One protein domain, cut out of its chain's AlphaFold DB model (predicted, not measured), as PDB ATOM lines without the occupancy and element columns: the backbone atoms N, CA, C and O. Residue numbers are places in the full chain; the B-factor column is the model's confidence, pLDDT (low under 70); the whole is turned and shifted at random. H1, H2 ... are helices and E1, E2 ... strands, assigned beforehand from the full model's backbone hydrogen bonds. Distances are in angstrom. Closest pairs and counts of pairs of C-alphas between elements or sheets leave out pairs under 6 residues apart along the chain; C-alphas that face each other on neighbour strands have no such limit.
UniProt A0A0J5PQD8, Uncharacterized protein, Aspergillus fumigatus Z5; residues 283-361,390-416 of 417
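This is residues 283 to 361 and 390 to 416 of the 417 residues of an uncharacterized protein of Aspergillus fumigatus Z5 (UniProt A0A0J5PQD8). Two strongly twisted antiparallel sheets of four strands, E1 E3 E4 E5 and E2 E8 E7 E6, make two walls of an incompletely closed barrel, joined at the corners where E1 leads into E2 and E5 leads into E6. Helix H1 caps an open end between the walls and packs on both. The printed part has 106 residues, with the order E1 E2 E3 E4 E5 E6 E7 E8 H1 along the chain; the class is mostly strand. The whole is compact, with a radius of gyration of the C-alphas of 13.1 A and spans of 38 by 32 by 23 A.

The first sheet holds E1, residues 283 to 288, E3, residues 307 to 311, E4, residues 318 to 325, and E5, residues 334 to 340. E1 begins at C-alpha 283, at (102.454, 125.274, 125.397). E4 is 21.4 A long and bends by 54 degrees at residue 322; E5 is 19.5 A long. The second sheet holds E2, residues 290 to 295, E8, residues 396 to 401, E7, residues 353 to 358, and E6, residues 344 to 350, which is 17.5 A long. H1, residues 404 to 415, is 16.5 A long and ends at C-alpha 415, at (108.274, 136.009, 136.759).

In the first sheet E1 and E5 are edge strands, and E3, E4 and E5 form a meander, each strand the antiparallel neighbour of the one before. N 285 and O 309 of E1 and E3 are 2.8 A apart, N 310 and O 319 of E3 and E4 2.8 A, and N 320 and O 339 of the hairpin E4 and E5 2.8 A. In the second sheet N 294 and O 398 of E2 and E8 are 2.9 A apart, N 356 and O 397 of E7 and E8 2.8 A, and N 347 and O 355 of the hairpin E6 and E7 3.0 A. Between the sheets, E1 and E2 meet only through their link, as do E5 and E6, while E2 and E4 are near each other; E4 and E8 are apart. H1 is on the first sheet at a height of 9.3 A, over E1 and along the strands, at 20 degrees to E1 on the local plane; their closest C-alphas are those of Gly 288 and Asp 406, 6.5 A apart. H1 is also on the second sheet at a height of 8.9 A, over E7 and, only just, with 3 of its C-alphas, over E8. The closest C-alphas of E7 and H1 are those of Ser 353 and Cys 407, 6.6 A apart. In H1 every O i to N i+4 pair is within hydrogen-bond range.

The two C-alphas farthest apart, those of Leu 314 and Ser 330, are 39.1 A apart. Residues 362 to 389 are not printed, in the link from E7 to E8; C-alphas 361 and 390 are 15.9 A apart across the cut. The link from E2 to E3, 11 residues, is long. Mean pLDDT of the printed part is 79.2; 25 residues are under 70, among them 297 to 304, 326 to 332 and 390 to 394.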
ATOM      1  N   SER A 283     102.695 125.755 124.037       90.81
ATOM      2  CA  SER A 283     102.454 125.274 125.397       90.81
ATOM      3  C   SER A 283     101.687 126.327 126.193       90.81
ATOM      4  O   SER A 283     102.042 127.505 126.174       90.81
ATOM      5  N   ILE A 284     100.640 125.914 126.905       91.44
ATOM      6  CA  ILE A 284      99.843 126.805 127.757       91.44
ATOM      7  C   ILE A 284     100.435 126.775 129.166       91.44
ATOM      8  O   ILE A 284     100.322 125.773 129.866       91.44
ATOM      9  N   LEU A 285     101.075 127.869 129.579       91.62
ATOM     10  CA  LEU A 285     101.667 128.008 130.915       91.62
ATOM     11  C   LEU A 285     100.655 128.491 131.955       91.62
ATOM     12  O   LEU A 285     100.798 128.219 133.143       91.62
ATOM     13  N   TYR A 286      99.655 129.243 131.507       91.94
ATOM     14  CA  TYR A 286      98.579 129.756 132.342       91.94
ATOM     15  C   TYR A 286      97.323 129.955 131.501       91.94
ATOM     16  O   TYR A 286      97.416 130.406 130.358       91.94
ATOM     17  N   CYS A 287      96.168 129.660 132.085       89.81
ATOM     18  CA  CYS A 287      94.848 130.002 131.572       89.81
ATOM     19  C   CYS A 287      93.980 130.335 132.784       89.81
ATOM     20  O   CYS A 287      93.854 129.494 133.672       89.81
ATOM     21  N   GLY A 288      93.424 131.541 132.846       88.12
ATOM     22  CA  GLY A 288      92.639 131.962 134.005       88.12
ATOM     23  C   GLY A 288      91.621 133.041 133.682       88.12
ATOM     24  O   GLY A 288      91.738 133.744 132.673       88.12
ATOM     25  N   ASP A 289      90.626 133.155 134.557       87.31
ATOM     26  CA  ASP A 289      89.513 134.080 134.401       87.31
ATOM     27  C   ASP A 289      89.901 135.494 134.832       87.31
ATOM     28  O   ASP A 289      90.543 135.732 135.858       87.31
ATOM     29  N   VAL A 290      89.472 136.468 134.034       87.56
ATOM     30  CA  VAL A 290      89.686 137.891 134.294       87.56
ATOM     31  C   VAL A 290      88.352 138.615 134.282       87.56
ATOM     32  O   VAL A 290      87.480 138.325 133.466       87.56
ATOM     33  N   LYS A 291      88.213 139.584 135.184       85.38
ATOM     34  CA  LYS A 291      87.031 140.436 135.299       85.38
ATOM     35  C   LYS A 291      86.951 141.420 134.137       85.38
ATOM     36  O   LYS A 291      85.880 141.638 133.584       85.38
ATOM     37  N   TYR A 292      88.081 142.036 133.797       84.94
ATOM     38  CA  TYR A 292      88.239 142.872 132.610       84.94
ATOM     39  C   TYR A 292      89.721 143.129 132.324       84.94
ATOM     40  O   TYR A 292      90.583 143.034 133.206       84.94
ATOM     41  N   ILE A 293      90.004 143.494 131.075       85.38
ATOM     42  CA  ILE A 293      91.306 143.993 130.632       85.38
ATOM     43  C   ILE A 293      91.100 145.397 130.072       85.38
ATOM     44  O   ILE A 293      90.250 145.599 129.203       85.38
ATOM     45  N   ASN A 294      91.917 146.347 130.528       83.94
ATOM     46  CA  ASN A 294      91.926 147.729 130.052       83.94
ATOM     47  C   ASN A 294      93.236 148.026 129.326       83.94
ATOM     48  O   ASN A 294      94.313 147.730 129.843       83.94
ATOM     49  N   ALA A 295      93.141 148.644 128.149       79.19
ATOM     50  CA  ALA A 295      94.282 149.189 127.421       79.19
ATOM     51  C   ALA A 295      94.292 150.714 127.536       79.19
ATOM     52  O   ALA A 295      93.252 151.342 127.349       79.19
ATOM     53  N   ASP A 296      95.450 151.299 127.846       74.00
ATOM     54  CA  ASP A 296      95.708 152.752 127.807       74.00
ATOM     55  C   ASP A 296      94.665 153.647 128.501       74.00
ATOM     56  O   ASP A 296      94.386 154.763 128.071       74.00
ATOM     57  N   GLY A 297      94.080 153.171 129.604       58.03
ATOM     58  CA  GLY A 297      93.094 153.943 130.373       58.03
ATOM     59  C   GLY A 297      91.693 154.003 129.757       58.03
ATOM     60  O   GLY A 297      90.852 154.731 130.272       58.03
ATOM     61  N   VAL A 298      91.417 153.231 128.700       58.97
ATOM     62  CA  VAL A 298      90.055 152.995 128.192       58.97
ATOM     63  C   VAL A 298      89.310 152.068 129.157       58.97
ATOM     64  O   VAL A 298      89.882 151.076 129.610       58.97
ATOM     65  N   GLU A 299      88.047 152.392 129.465       53.44
ATOM     66  CA  GLU A 299      87.283 151.749 130.547       53.44
ATOM     67  C   GLU A 299      87.094 150.235 130.382       53.44
ATOM     68  O   GLU A 299      87.108 149.554 131.402       53.44
ATOM     69  N   GLU A 300      86.986 149.702 129.154       59.00
ATOM     70  CA  GLU A 300      86.879 148.253 128.896       59.00
ATOM     71  C   GLU A 300      87.438 147.878 127.501       59.00
ATOM     72  O   GLU A 300      86.788 148.080 126.468       59.00
ATOM     73  N   HIS A 301      88.656 147.321 127.437       67.12
ATOM     74  CA  HIS A 301      89.242 146.783 126.192       67.12
ATOM     75  C   HIS A 301      88.759 145.347 125.910       67.12
ATOM     76  O   HIS A 301      88.564 144.969 124.746       67.12
ATOM     77  N   CYS A 302      88.511 144.587 126.976       68.75
ATOM     78  CA  CYS A 302      87.799 143.319 126.975       68.75
ATOM     79  C   CYS A 302      87.014 143.159 128.288       68.75
ATOM     80  O   CYS A 302      87.588 143.307 129.368       68.75
ATOM     81  N   SER A 303      85.718 142.852 128.186       59.91
ATOM     82  CA  SER A 303      84.814 142.580 129.315       59.91
ATOM     83  C   SER A 303      84.428 141.102 129.428       59.91
ATOM     84  O   SER A 303      83.623 140.748 130.284       59.91
ATOM     85  N   LEU A 304      84.935 140.262 128.519       57.16
ATOM     86  CA  LEU A 304      84.590 138.855 128.396       57.16
ATOM     87  C   LEU A 304      85.856 138.035 128.090       57.16
ATOM     88  O   LEU A 304      86.238 137.847 126.937       57.16
ATOM     89  N   GLU A 305      86.411 137.498 129.176       73.12
ATOM     90  CA  GLU A 305      86.960 136.137 129.253       73.12
ATOM     91  C   GLU A 305      88.467 135.922 129.056       73.12
ATOM     92  O   GLU A 305      89.239 136.818 128.716       73.12
ATOM     93  N   THR A 306      88.835 134.694 129.438       84.44
ATOM     94  CA  THR A 306      90.134 134.155 129.847       84.44
ATOM     95  C   THR A 306      91.386 134.795 129.252       84.44
ATOM     96  O   THR A 306      91.506 135.069 128.055       84.44
ATOM     97  N   ILE A 307      92.399 134.935 130.106       90.69
ATOM     98  CA  ILE A 307      93.750 135.312 129.703       90.69
ATOM     99  C   ILE A 307      94.664 134.091 129.712       90.69
ATOM    100  O   ILE A 307      94.607 133.260 130.622       90.69
ATOM    101  N   ARG A 308      95.529 133.985 128.700       92.81
ATOM    102  CA  ARG A 308      96.490 132.888 128.571       92.81
ATOM    103  C   ARG A 308      97.916 133.391 128.466       92.81
ATOM    104  O   ARG A 308      98.183 134.359 127.758       92.81
ATOM    105  N   VAL A 309      98.828 132.688 129.130       93.44
ATOM    106  CA  VAL A 309     100.270 132.817 128.889       93.44
ATOM    107  C   VAL A 309     100.718 131.598 128.108       93.44
ATOM    108  O   VAL A 309     100.567 130.464 128.569       93.44
ATOM    109  N   LEU A 310     101.254 131.843 126.922       94.19
ATOM    110  CA  LEU A 310     101.709 130.830 125.988       94.19
ATOM    111  C   LEU A 310     103.232 130.804 125.941       94.19
ATOM    112  O   LEU A 310     103.892 131.806 126.220       94.19
ATOM    113  N   GLN A 311     103.780 129.657 125.561       92.44
ATOM    114  CA  GLN A 311     105.198 129.481 125.296       92.44
ATOM    115  C   GLN A 311     105.413 128.762 123.970       92.44
ATOM    116  O   GLN A 311     104.756 127.767 123.656       92.44
ATOM    117  N   ASP A 312     106.352 129.281 123.190       88.00
ATOM    118  CA  ASP A 312     106.890 128.626 122.013       88.00
ATOM    119  C   ASP A 312     107.710 127.392 122.429       88.00
ATOM    120  O   ASP A 312     108.700 127.545 123.145       88.00
ATOM    121  N   PRO A 313     107.354 126.174 121.992       83.94
ATOM    122  CA  PRO A 313     108.110 124.977 122.355       83.94
ATOM    123  C   PRO A 313     109.518 124.924 121.734       83.94
ATOM    124  O   PRO A 313     110.356 124.168 122.215       83.94
ATOM    125  N   LEU A 314     109.788 125.693 120.674       85.56
ATOM    126  CA  LEU A 314     111.075 125.727 119.974       85.56
ATOM    127  C   LEU A 314     111.969 126.863 120.466       85.56
ATOM    128  O   LEU A 314     113.164 126.667 120.654       85.56
ATOM    129  N   THR A 315     111.403 128.061 120.629       88.12
ATOM    130  CA  THR A 315     112.176 129.262 120.998       88.12
ATOM    131  C   THR A 315     112.091 129.602 122.480       88.12
ATOM    132  O   THR A 315     112.794 130.497 122.939       88.12
ATOM    133  N   SER A 316     111.203 128.938 123.225       88.00
ATOM    134  CA  SER A 316     110.837 129.275 124.606       88.00
ATOM    135  C   SER A 316     110.275 130.690 124.793       88.00
ATOM    136  O   SER A 316     109.946 131.050 125.924       88.00
ATOM    137  N   ALA A 317     110.092 131.457 123.706       88.88
ATOM    138  CA  ALA A 317     109.506 132.788 123.721       88.88
ATOM    139  C   ALA A 317     108.083 132.737 124.269       88.88
ATOM    140  O   ALA A 317     107.314 131.817 123.969       88.88
ATOM    141  N   ARG A 318     107.729 133.731 125.082       91.62
ATOM    142  CA  ARG A 318     106.466 133.739 125.820       91.62
ATOM    143  C   ARG A 318     105.569 134.858 125.327       91.62
ATOM    144  O   ARG A 318     106.036 135.957 125.027       91.62
ATOM    145  N   SER A 319     104.273 134.593 125.273       91.81
ATOM    146  CA  SER A 319     103.287 135.571 124.827       91.81
ATOM    147  C   SER A 319     102.020 135.544 125.670       91.81
ATOM    148  O   SER A 319     101.678 134.553 126.313       91.81
ATOM    149  N   LEU A 320     101.333 136.679 125.691       91.81
ATOM    150  CA  LEU A 320     100.044 136.883 126.323       91.81
ATOM    151  C   LEU A 320      98.958 136.835 125.252       91.81
ATOM    152  O   LEU A 320      98.996 137.647 124.333       91.81
ATOM    153  N   LEU A 321      97.982 135.939 125.388       91.31
ATOM    154  CA  LEU A 321      96.851 135.797 124.472       91.31
ATOM    155  C   LEU A 321      95.534 136.080 125.203       91.31
ATOM    156  O   LEU A 321      95.246 135.459 126.227       91.31
ATOM    157  N   TYR A 322      94.704 136.957 124.645       89.31
ATOM    158  CA  TYR A 322      93.331 137.194 125.109       89.31
ATOM    159  C   TYR A 322      92.418 137.605 123.949       89.31
ATOM    160  O   TYR A 322      92.887 137.990 122.877       89.31
ATOM    161  N   PHE A 323      91.104 137.506 124.137       85.69
ATOM    162  CA  PHE A 323      90.124 138.000 123.169       85.69
ATOM    163  C   PHE A 323      89.777 139.459 123.485       85.69
ATOM    164  O   PHE A 323      89.550 139.794 124.638       85.69
ATOM    165  N   GLY A 324      89.761 140.355 122.501       82.12
ATOM    166  CA  GLY A 324      89.549 141.783 122.739       82.12
ATOM    167  C   GLY A 324      89.288 142.581 121.465       82.12
ATOM    168  O   GLY A 324      89.225 142.039 120.362       82.12
ATOM    169  N   ARG A 325      89.118 143.900 121.602       77.38
ATOM    170  CA  ARG A 325      88.897 144.795 120.448       77.38
ATOM    171  C   ARG A 325      90.157 144.940 119.591       77.38
ATOM    172  O   ARG A 325      91.156 145.471 120.054       77.38
ATOM    173  N   LEU A 326      90.098 144.580 118.309       69.44
ATOM    174  CA  LEU A 326      91.255 144.673 117.404       69.44
ATOM    175  C   LEU A 326      91.656 146.116 117.046       69.44
ATOM    176  O   LEU A 326      92.783 146.349 116.606       69.44
ATOM    177  N   LYS A 327      90.723 147.072 117.161       65.94
ATOM    178  CA  LYS A 327      90.893 148.500 116.832       65.94
ATOM    179  C   LYS A 327      90.095 149.376 117.800       65.94
ATOM    180  O   LYS A 327      89.125 148.915 118.393       65.94
ATOM    181  N   HIS A 328      90.458 150.651 117.912       59.59
ATOM    182  CA  HIS A 328      89.605 151.664 118.541       59.59
ATOM    183  C   HIS A 328      88.542 152.168 117.547       59.59
ATOM    184  O   HIS A 328      88.818 152.290 116.353       59.59
ATOM    185  N   GLY A 329      87.333 152.462 118.039       57.41
ATOM    186  CA  GLY A 329      86.223 153.015 117.252       57.41
ATOM    187  C   GLY A 329      84.935 152.184 117.309       57.41
ATOM    188  O   GLY A 329      84.935 151.038 117.755       57.41
ATOM    189  N   SER A 330      83.832 152.767 116.838       52.00
ATOM    190  CA  SER A 330      82.473 152.197 116.899       52.00
ATOM    191  C   SER A 330      82.265 150.927 116.059       52.00
ATOM    192  O   SER A 330      81.359 150.157 116.349       52.00
ATOM    193  N   ASN A 331      83.133 150.665 115.074       56.81
ATOM    194  CA  ASN A 331      83.095 149.481 114.199       56.81
ATOM    195  C   ASN A 331      84.235 148.485 114.484       56.81
ATOM    196  O   ASN A 331      84.646 147.720 113.605       56.81
ATOM    197  N   ALA A 332      84.813 148.530 115.685       64.56
ATOM    198  CA  ALA A 332      85.903 147.642 116.058       64.56
ATOM    199  C   ALA A 332      85.434 146.181 116.112       64.56
ATOM    200  O   ALA A 332      84.592 145.821 116.930       64.56
ATOM    201  N   LYS A 333      86.014 145.328 115.261       71.62
ATOM    202  CA  LYS A 333      85.828 143.875 115.363       71.62
ATOM    203  C   LYS A 333      86.529 143.342 116.610       71.62
ATOM    204  O   LYS A 333      87.650 143.757 116.916       71.62
ATOM    205  N   MET A 334      85.892 142.389 117.278       79.19
ATOM    206  CA  MET A 334      86.539 141.586 118.313       79.19
ATOM    207  C   MET A 334      87.412 140.500 117.672       79.19
ATOM    208  O   MET A 334      87.092 139.987 116.597       79.19
ATOM    209  N   GLY A 335      88.516 140.151 118.317       82.31
ATOM    210  CA  GLY A 335      89.432 139.119 117.848       82.31
ATOM    211  C   GLY A 335      90.466 138.760 118.904       82.31
ATOM    212  O   GLY A 335      90.534 139.375 119.966       82.31
ATOM    213  N   PHE A 336      91.272 137.745 118.614       86.31
ATOM    214  CA  PHE A 336      92.364 137.359 119.497       86.31
ATOM    215  C   PHE A 336      93.558 138.298 119.321       86.31
ATOM    216  O   PHE A 336      93.972 138.591 118.200       86.31
ATOM    217  N   LEU A 337      94.089 138.766 120.446       85.75
ATOM    218  CA  LEU A 337      95.252 139.633 120.544       85.75
ATOM    219  C   LEU A 337      96.363 138.870 121.250       85.75
ATOM    220  O   LEU A 337      96.159 138.358 122.352       85.75
ATOM    221  N   GLU A 338      97.525 138.810 120.608       87.50
ATOM    222  CA  GLU A 338      98.722 138.174 121.144       87.50
ATOM    223  C   GLU A 338      99.837 139.208 121.306       87.50
ATOM    224  O   GLU A 338     100.106 139.988 120.389       87.50
ATOM    225  N   TRP A 339     100.498 139.197 122.463       86.00
ATOM    226  CA  TRP A 339     101.577 140.124 122.781       86.00
ATOM    227  C   TRP A 339     102.813 139.392 123.303       86.00
ATOM    228  O   TRP A 339     102.677 138.597 124.229       86.00
ATOM    229  N   PRO A 340     104.022 139.669 122.790       88.19
ATOM    230  CA  PRO A 340     105.241 139.099 123.353       88.19
ATOM    231  C   PRO A 340     105.467 139.630 124.775       88.19
ATOM    232  O   PRO A 340     105.394 140.838 125.011       88.19
ATOM    233  N   LEU A 341     105.749 138.736 125.724       85.56
ATOM    234  CA  LEU A 341     105.995 139.119 127.118       85.56
ATOM    235  C   LEU A 341     107.355 139.791 127.313       85.56
ATOM    236  O   LEU A 341     107.470 140.653 128.178       85.56
ATOM    237  N   ASP A 342     108.334 139.492 126.457       77.44
ATOM    238  CA  ASP A 342     109.671 140.104 126.490       77.44
ATOM    239  C   ASP A 342     109.631 141.629 126.281       77.44
ATOM    240  O   ASP A 342     110.563 142.344 126.640       77.44
ATOM    241  N   GLY A 343     108.538 142.144 125.706       67.44
ATOM    242  CA  GLY A 343     108.318 143.574 125.505       67.44
ATOM    243  C   GLY A 343     107.695 144.297 126.702       67.44
ATOM    244  O   GLY A 343     107.595 145.523 126.656       67.44
ATOM    245  N   PHE A 344     107.255 143.590 127.748       76.31
ATOM    246  CA  PHE A 344     106.553 144.185 128.886       76.31
ATOM    247  C   PHE A 344     107.431 144.332 130.130       76.31
ATOM    248  O   PHE A 344     108.155 143.427 130.530       76.31
ATOM    249  N   VAL A 345     107.265 145.461 130.815       76.12
ATOM    250  CA  VAL A 345     107.727 145.685 132.186       76.12
ATOM    251  C   VAL A 345     106.517 145.668 133.115       76.12
ATOM    252  O   VAL A 345     105.524 146.370 132.892       76.12
ATOM    253  N   GLU A 346     106.592 144.856 134.170       74.56
ATOM    254  CA  GLU A 346     105.602 144.834 135.251       74.56
ATOM    255  C   GLU A 346     105.743 146.128 136.074       74.56
ATOM    256  O   GLU A 346     106.775 146.366 136.696       74.56
ATOM    257  N   LEU A 347     104.728 147.001 136.053       64.75
ATOM    258  CA  LEU A 347     104.829 148.335 136.666       64.75
ATOM    259  C   LEU A 347     104.265 148.422 138.080       64.75
ATOM    260  O   LEU A 347     104.820 149.108 138.935       64.75
ATOM    261  N   LYS A 348     103.063 147.870 138.280       71.00
ATOM    262  CA  LYS A 348     102.263 148.050 139.498       71.00
ATOM    263  C   LYS A 348     101.342 146.857 139.704       71.00
ATOM    264  O   LYS A 348     100.746 146.356 138.749       71.00
ATOM    265  N   TYR A 349     101.172 146.476 140.962       76.12
ATOM    266  CA  TYR A 349     100.277 145.409 141.389       76.12
ATOM    267  C   TYR A 349      99.374 145.877 142.536       76.12
ATOM    268  O   TYR A 349      99.782 146.649 143.401       76.12
ATOM    269  N   SER A 350      98.133 145.394 142.534       81.31
ATOM    270  CA  SER A 350      97.223 145.407 143.689       81.31
ATOM    271  C   SER A 350      96.716 143.985 143.925       81.31
ATOM    272  O   SER A 350      96.899 143.152 143.051       81.31
ATOM    273  N   LYS A 351      96.045 143.668 145.035       82.31
ATOM    274  CA  LYS A 351      95.592 142.285 145.316       82.31
ATOM    275  C   LYS A 351      94.917 141.574 144.130       82.31
ATOM    276  O   LYS A 351      95.194 140.411 143.882       82.31
ATOM    277  N   LEU A 352      94.123 142.302 143.341       87.81
ATOM    278  CA  LEU A 352      93.348 141.751 142.222       87.81
ATOM    279  C   LEU A 352      93.790 142.247 140.842       87.81
ATOM    280  O   LEU A 352      93.090 142.005 139.861       87.81
ATOM    281  N   SER A 353      94.897 142.987 140.726       87.50
ATOM    282  CA  SER A 353      95.288 143.544 139.428       87.50
ATOM    283  C   SER A 353      96.780 143.536 139.150       87.50
ATOM    284  O   SER A 353      97.610 143.758 140.035       87.50
ATOM    285  N   THR A 354      97.108 143.327 137.879       88.69
ATOM    286  CA  THR A 354      98.473 143.363 137.354       88.69
ATOM    287  C   THR A 354      98.524 144.330 136.180       88.69
ATOM    288  O   THR A 354      97.695 144.264 135.270       88.69
ATOM    289  N   ARG A 355      99.486 145.259 136.207       87.75
ATOM    290  CA  ARG A 355      99.687 146.255 135.151       87.75
ATOM    291  C   ARG A 355     100.997 146.006 134.412       87.75
ATOM    292  O   ARG A 355     102.065 146.049 135.020       87.75
ATOM    293  N   LEU A 356     100.890 145.822 133.102       86.62
ATOM    294  CA  LEU A 356     102.000 145.607 132.181       86.62
ATOM    295  C   LEU A 356     102.158 146.843 131.289       86.62
ATOM    296  O   LEU A 356     101.165 147.346 130.764       86.62
ATOM    297  N   GLN A 357     103.380 147.340 131.110       83.75
ATOM    298  CA  GLN A 357     103.687 148.413 130.159       83.75
ATOM    299  C   GLN A 357     104.697 147.940 129.127       83.75
ATOM    300  O   GLN A 357     105.727 147.382 129.489       83.75
ATOM    301  N   LEU A 358     104.406 148.178 127.851       76.88
ATOM    302  CA  LEU A 358     105.358 147.943 126.778       76.88
ATOM    303  C   LEU A 358     106.540 148.900 126.941       76.88
ATOM    304  O   LEU A 358     106.340 150.114 127.047       76.88
ATOM    305  N   GLN A 359     107.765 148.374 126.938       68.06
ATOM    306  CA  GLN A 359     108.935 149.215 126.715       68.06
ATOM    307  C   GLN A 359     108.764 149.862 125.342       68.06
ATOM    308  O   GLN A 359     108.700 149.177 124.322       68.06
ATOM    309  N   GLY A 360     108.597 151.187 125.331       50.34
ATOM    310  CA  GLY A 360     108.495 151.951 124.094       50.34
ATOM    311  C   GLY A 360     109.686 151.645 123.193       50.34
ATOM    312  O   GLY A 360     110.770 151.374 123.707       50.34
ATOM    313  N   GLU A 361     109.448 151.676 121.876       41.47
ATOM    314  CA  GLU A 361     110.452 151.516 120.823       41.47
ATOM    315  C   GLU A 361     111.819 151.990 121.314       41.47
ATOM    316  O   GLU A 361     112.039 153.188 121.524       41.47
ATOM    317  N   SER A 390      97.177 147.320 113.733       40.62
ATOM    318  CA  SER A 390      96.260 148.021 114.621       40.62
ATOM    319  C   SER A 390      96.605 147.968 116.109       40.62
ATOM    320  O   SER A 390      96.087 148.803 116.843       40.62
ATOM    321  N   GLY A 391      97.481 147.060 116.562       42.84
ATOM    322  CA  GLY A 391      97.924 147.000 117.967       42.84
ATOM    323  C   GLY A 391      98.972 148.054 118.356       42.84
ATOM    324  O   GLY A 391      99.265 148.227 119.534       42.84
ATOM    325  N   ARG A 392      99.516 148.804 117.385       50.44
ATOM    326  CA  ARG A 392     100.662 149.725 117.560       50.44
ATOM    327  C   ARG A 392     100.408 150.935 118.471       50.44
ATOM    328  O   ARG A 392     101.319 151.732 118.676       50.44
ATOM    329  N   HIS A 393      99.198 151.093 118.999       57.75
ATOM    330  CA  HIS A 393      98.864 152.198 119.893       57.75
ATOM    331  C   HIS A 393      98.751 151.798 121.360       57.75
ATOM    332  O   HIS A 393      98.897 152.695 122.177       57.75
ATOM    333  N   ILE A 394      98.575 150.506 121.681       68.56
ATOM    334  CA  ILE A 394      98.421 150.051 123.068       68.56
ATOM    335  C   ILE A 394      99.786 150.045 123.745       68.56
ATOM    336  O   ILE A 394     100.676 149.304 123.334       68.56
ATOM    337  N   ARG A 395      99.965 150.871 124.776       75.56
ATOM    338  CA  ARG A 395     101.225 150.988 125.534       75.56
ATOM    339  C   ARG A 395     101.161 150.297 126.885       75.56
ATOM    340  O   ARG A 395     102.198 149.947 127.443       75.56
ATOM    341  N   GLN A 396      99.965 150.117 127.429       82.94
ATOM    342  CA  GLN A 396      99.764 149.578 128.759       82.94
ATOM    343  C   GLN A 396      98.526 148.685 128.813       82.94
ATOM    344  O   GLN A 396      97.456 149.075 128.355       82.94
ATOM    345  N   LEU A 397      98.658 147.533 129.471       86.81
ATOM    346  CA  LEU A 397      97.560 146.639 129.816       86.81
ATOM    347  C   LEU A 397      97.365 146.618 131.334       86.81
ATOM    348  O   LEU A 397      98.310 146.419 132.095       86.81
ATOM    349  N   ALA A 398      96.133 146.825 131.786       88.19
ATOM    350  CA  ALA A 398      95.716 146.594 133.161       88.19
ATOM    351  C   ALA A 398      94.758 145.402 133.183       88.19
ATOM    352  O   ALA A 398      93.660 145.478 132.637       88.19
ATOM    353  N   ILE A 399      95.197 144.310 133.801       89.81
ATOM    354  CA  ILE A 399      94.456 143.052 133.890       89.81
ATOM    355  C   ILE A 399      93.897 142.951 135.306       89.81
ATOM    356  O   ILE A 399      94.659 143.044 136.276       89.81
ATOM    357  N   VAL A 400      92.581 142.788 135.426       89.06
ATOM    358  CA  VAL A 400      91.884 142.680 136.711       89.06
ATOM    359  C   VAL A 400      91.251 141.303 136.827       89.06
ATOM    360  O   VAL A 400      90.511 140.883 135.943       89.06
ATOM    361  N   PHE A 401      91.544 140.609 137.921       90.19
ATOM    362  CA  PHE A 401      91.119 139.238 138.191       90.19
ATOM    363  C   PHE A 401      89.893 139.215 139.105       90.19
ATOM    364  O   PHE A 401      89.630 140.174 139.837       90.19
ATOM    365  N   HIS A 402      89.147 138.112 139.060       86.25
ATOM    366  CA  HIS A 402      88.092 137.833 140.035       86.25
ATOM    367  C   HIS A 402      88.686 137.456 141.396       86.25
ATOM    368  O   HIS A 402      88.248 137.969 142.424       86.25
ATOM    369  N   ASP A 403      89.732 136.627 141.375       87.00
ATOM    370  CA  ASP A 403      90.327 136.012 142.554       87.00
ATOM    371  C   ASP A 403      91.800 136.412 142.733       87.00
ATOM    372  O   ASP A 403      92.586 136.462 141.783       87.00
ATOM    373  N   GLU A 404      92.206 136.650 143.984       89.44
ATOM    374  CA  GLU A 404      93.601 136.971 144.342       89.44
ATOM    375  C   GLU A 404      94.547 135.813 143.990       89.44
ATOM    376  O   GLU A 404      95.643 136.042 143.481       89.44
ATOM    377  N   ARG A 405      94.081 134.566 144.147       89.25
ATOM    378  CA  ARG A 405      94.837 133.352 143.793       89.25
ATOM    379  C   ARG A 405      95.206 133.304 142.312       89.25
ATOM    380  O   ARG A 405      96.350 133.001 141.981       89.25
ATOM    381  N   ASP A 406      94.266 133.631 141.429       88.25
ATOM    382  CA  ASP A 406      94.506 133.633 139.985       88.25
ATOM    383  C   ASP A 406      95.467 134.752 139.593       88.25
ATOM    384  O   ASP A 406      96.369 134.542 138.779       88.25
ATOM    385  N   CYS A 407      95.333 135.914 140.239       90.62
ATOM    386  CA  CYS A 407      96.244 137.034 140.064       90.62
ATOM    387  C   CYS A 407      97.682 136.682 140.488       90.62
ATOM    388  O   CYS A 407      98.643 136.987 139.776       90.62
ATOM    389  N   GLU A 408      97.851 136.014 141.631       90.25
ATOM    390  CA  GLU A 408      99.151 135.545 142.120       90.25
ATOM    391  C   GLU A 408      99.758 134.458 141.230       90.25
ATOM    392  O   GLU A 408     100.940 134.541 140.885       90.25
ATOM    393  N   ALA A 409      98.960 133.473 140.810       91.25
ATOM    394  CA  ALA A 409      99.398 132.426 139.892       91.25
ATOM    395  C   ALA A 409      99.871 133.022 138.558       91.25
ATOM    396  O   ALA A 409     100.959 132.688 138.083       91.25
ATOM    397  N   PHE A 410      99.117 133.976 138.005       92.12
ATOM    398  CA  PHE A 410      99.503 134.706 136.800       92.12
ATOM    399  C   PHE A 410     100.848 135.425 136.975       92.12
ATOM    400  O   PHE A 410     101.738 135.281 136.139       92.12
ATOM    401  N   ARG A 411     101.055 136.140 138.089       89.12
ATOM    402  CA  ARG A 411     102.334 136.822 138.378       89.12
ATOM    403  C   ARG A 411     103.501 135.862 138.510       89.12
ATOM    404  O   ARG A 411     104.587 136.153 138.015       89.12
ATOM    405  N   LYS A 412     103.299 134.728 139.182       90.06
ATOM    406  CA  LYS A 412     104.337 133.702 139.322       90.06
ATOM    407  C   LYS A 412     104.786 133.214 137.950       90.06
ATOM    408  O   LYS A 412     105.983 133.110 137.707       90.06
ATOM    409  N   ILE A 413     103.827 132.990 137.053       90.19
ATOM    410  CA  ILE A 413     104.097 132.616 135.669       90.19
ATOM    411  C   ILE A 413     104.822 133.750 134.942       90.19
ATOM    412  O   ILE A 413     105.816 133.474 134.287       90.19
ATOM    413  N   LEU A 414     104.432 135.017 135.081       86.56
ATOM    414  CA  LEU A 414     105.169 136.122 134.445       86.56
ATOM    415  C   LEU A 414     106.637 136.222 134.899       86.56
ATOM    416  O   LEU A 414     107.495 136.570 134.095       86.56
ATOM    417  N   ARG A 415     106.931 135.895 136.163       82.81
ATOM    418  CA  ARG A 415     108.274 136.009 136.759       82.81
ATOM    419  C   ARG A 415     109.151 134.772 136.599       82.81
ATOM    420  O   ARG A 415     110.355 134.879 136.806       82.81
ATOM    421  N   SER A 416     108.576 133.612 136.283       71.06
ATOM    422  CA  SER A 416     109.349 132.401 136.015       71.06
ATOM    423  C   SER A 416     110.087 132.563 134.681       71.06
ATOM    424  O   SER A 416     109.498 132.323 133.626       71.06
TER     425      SER A 416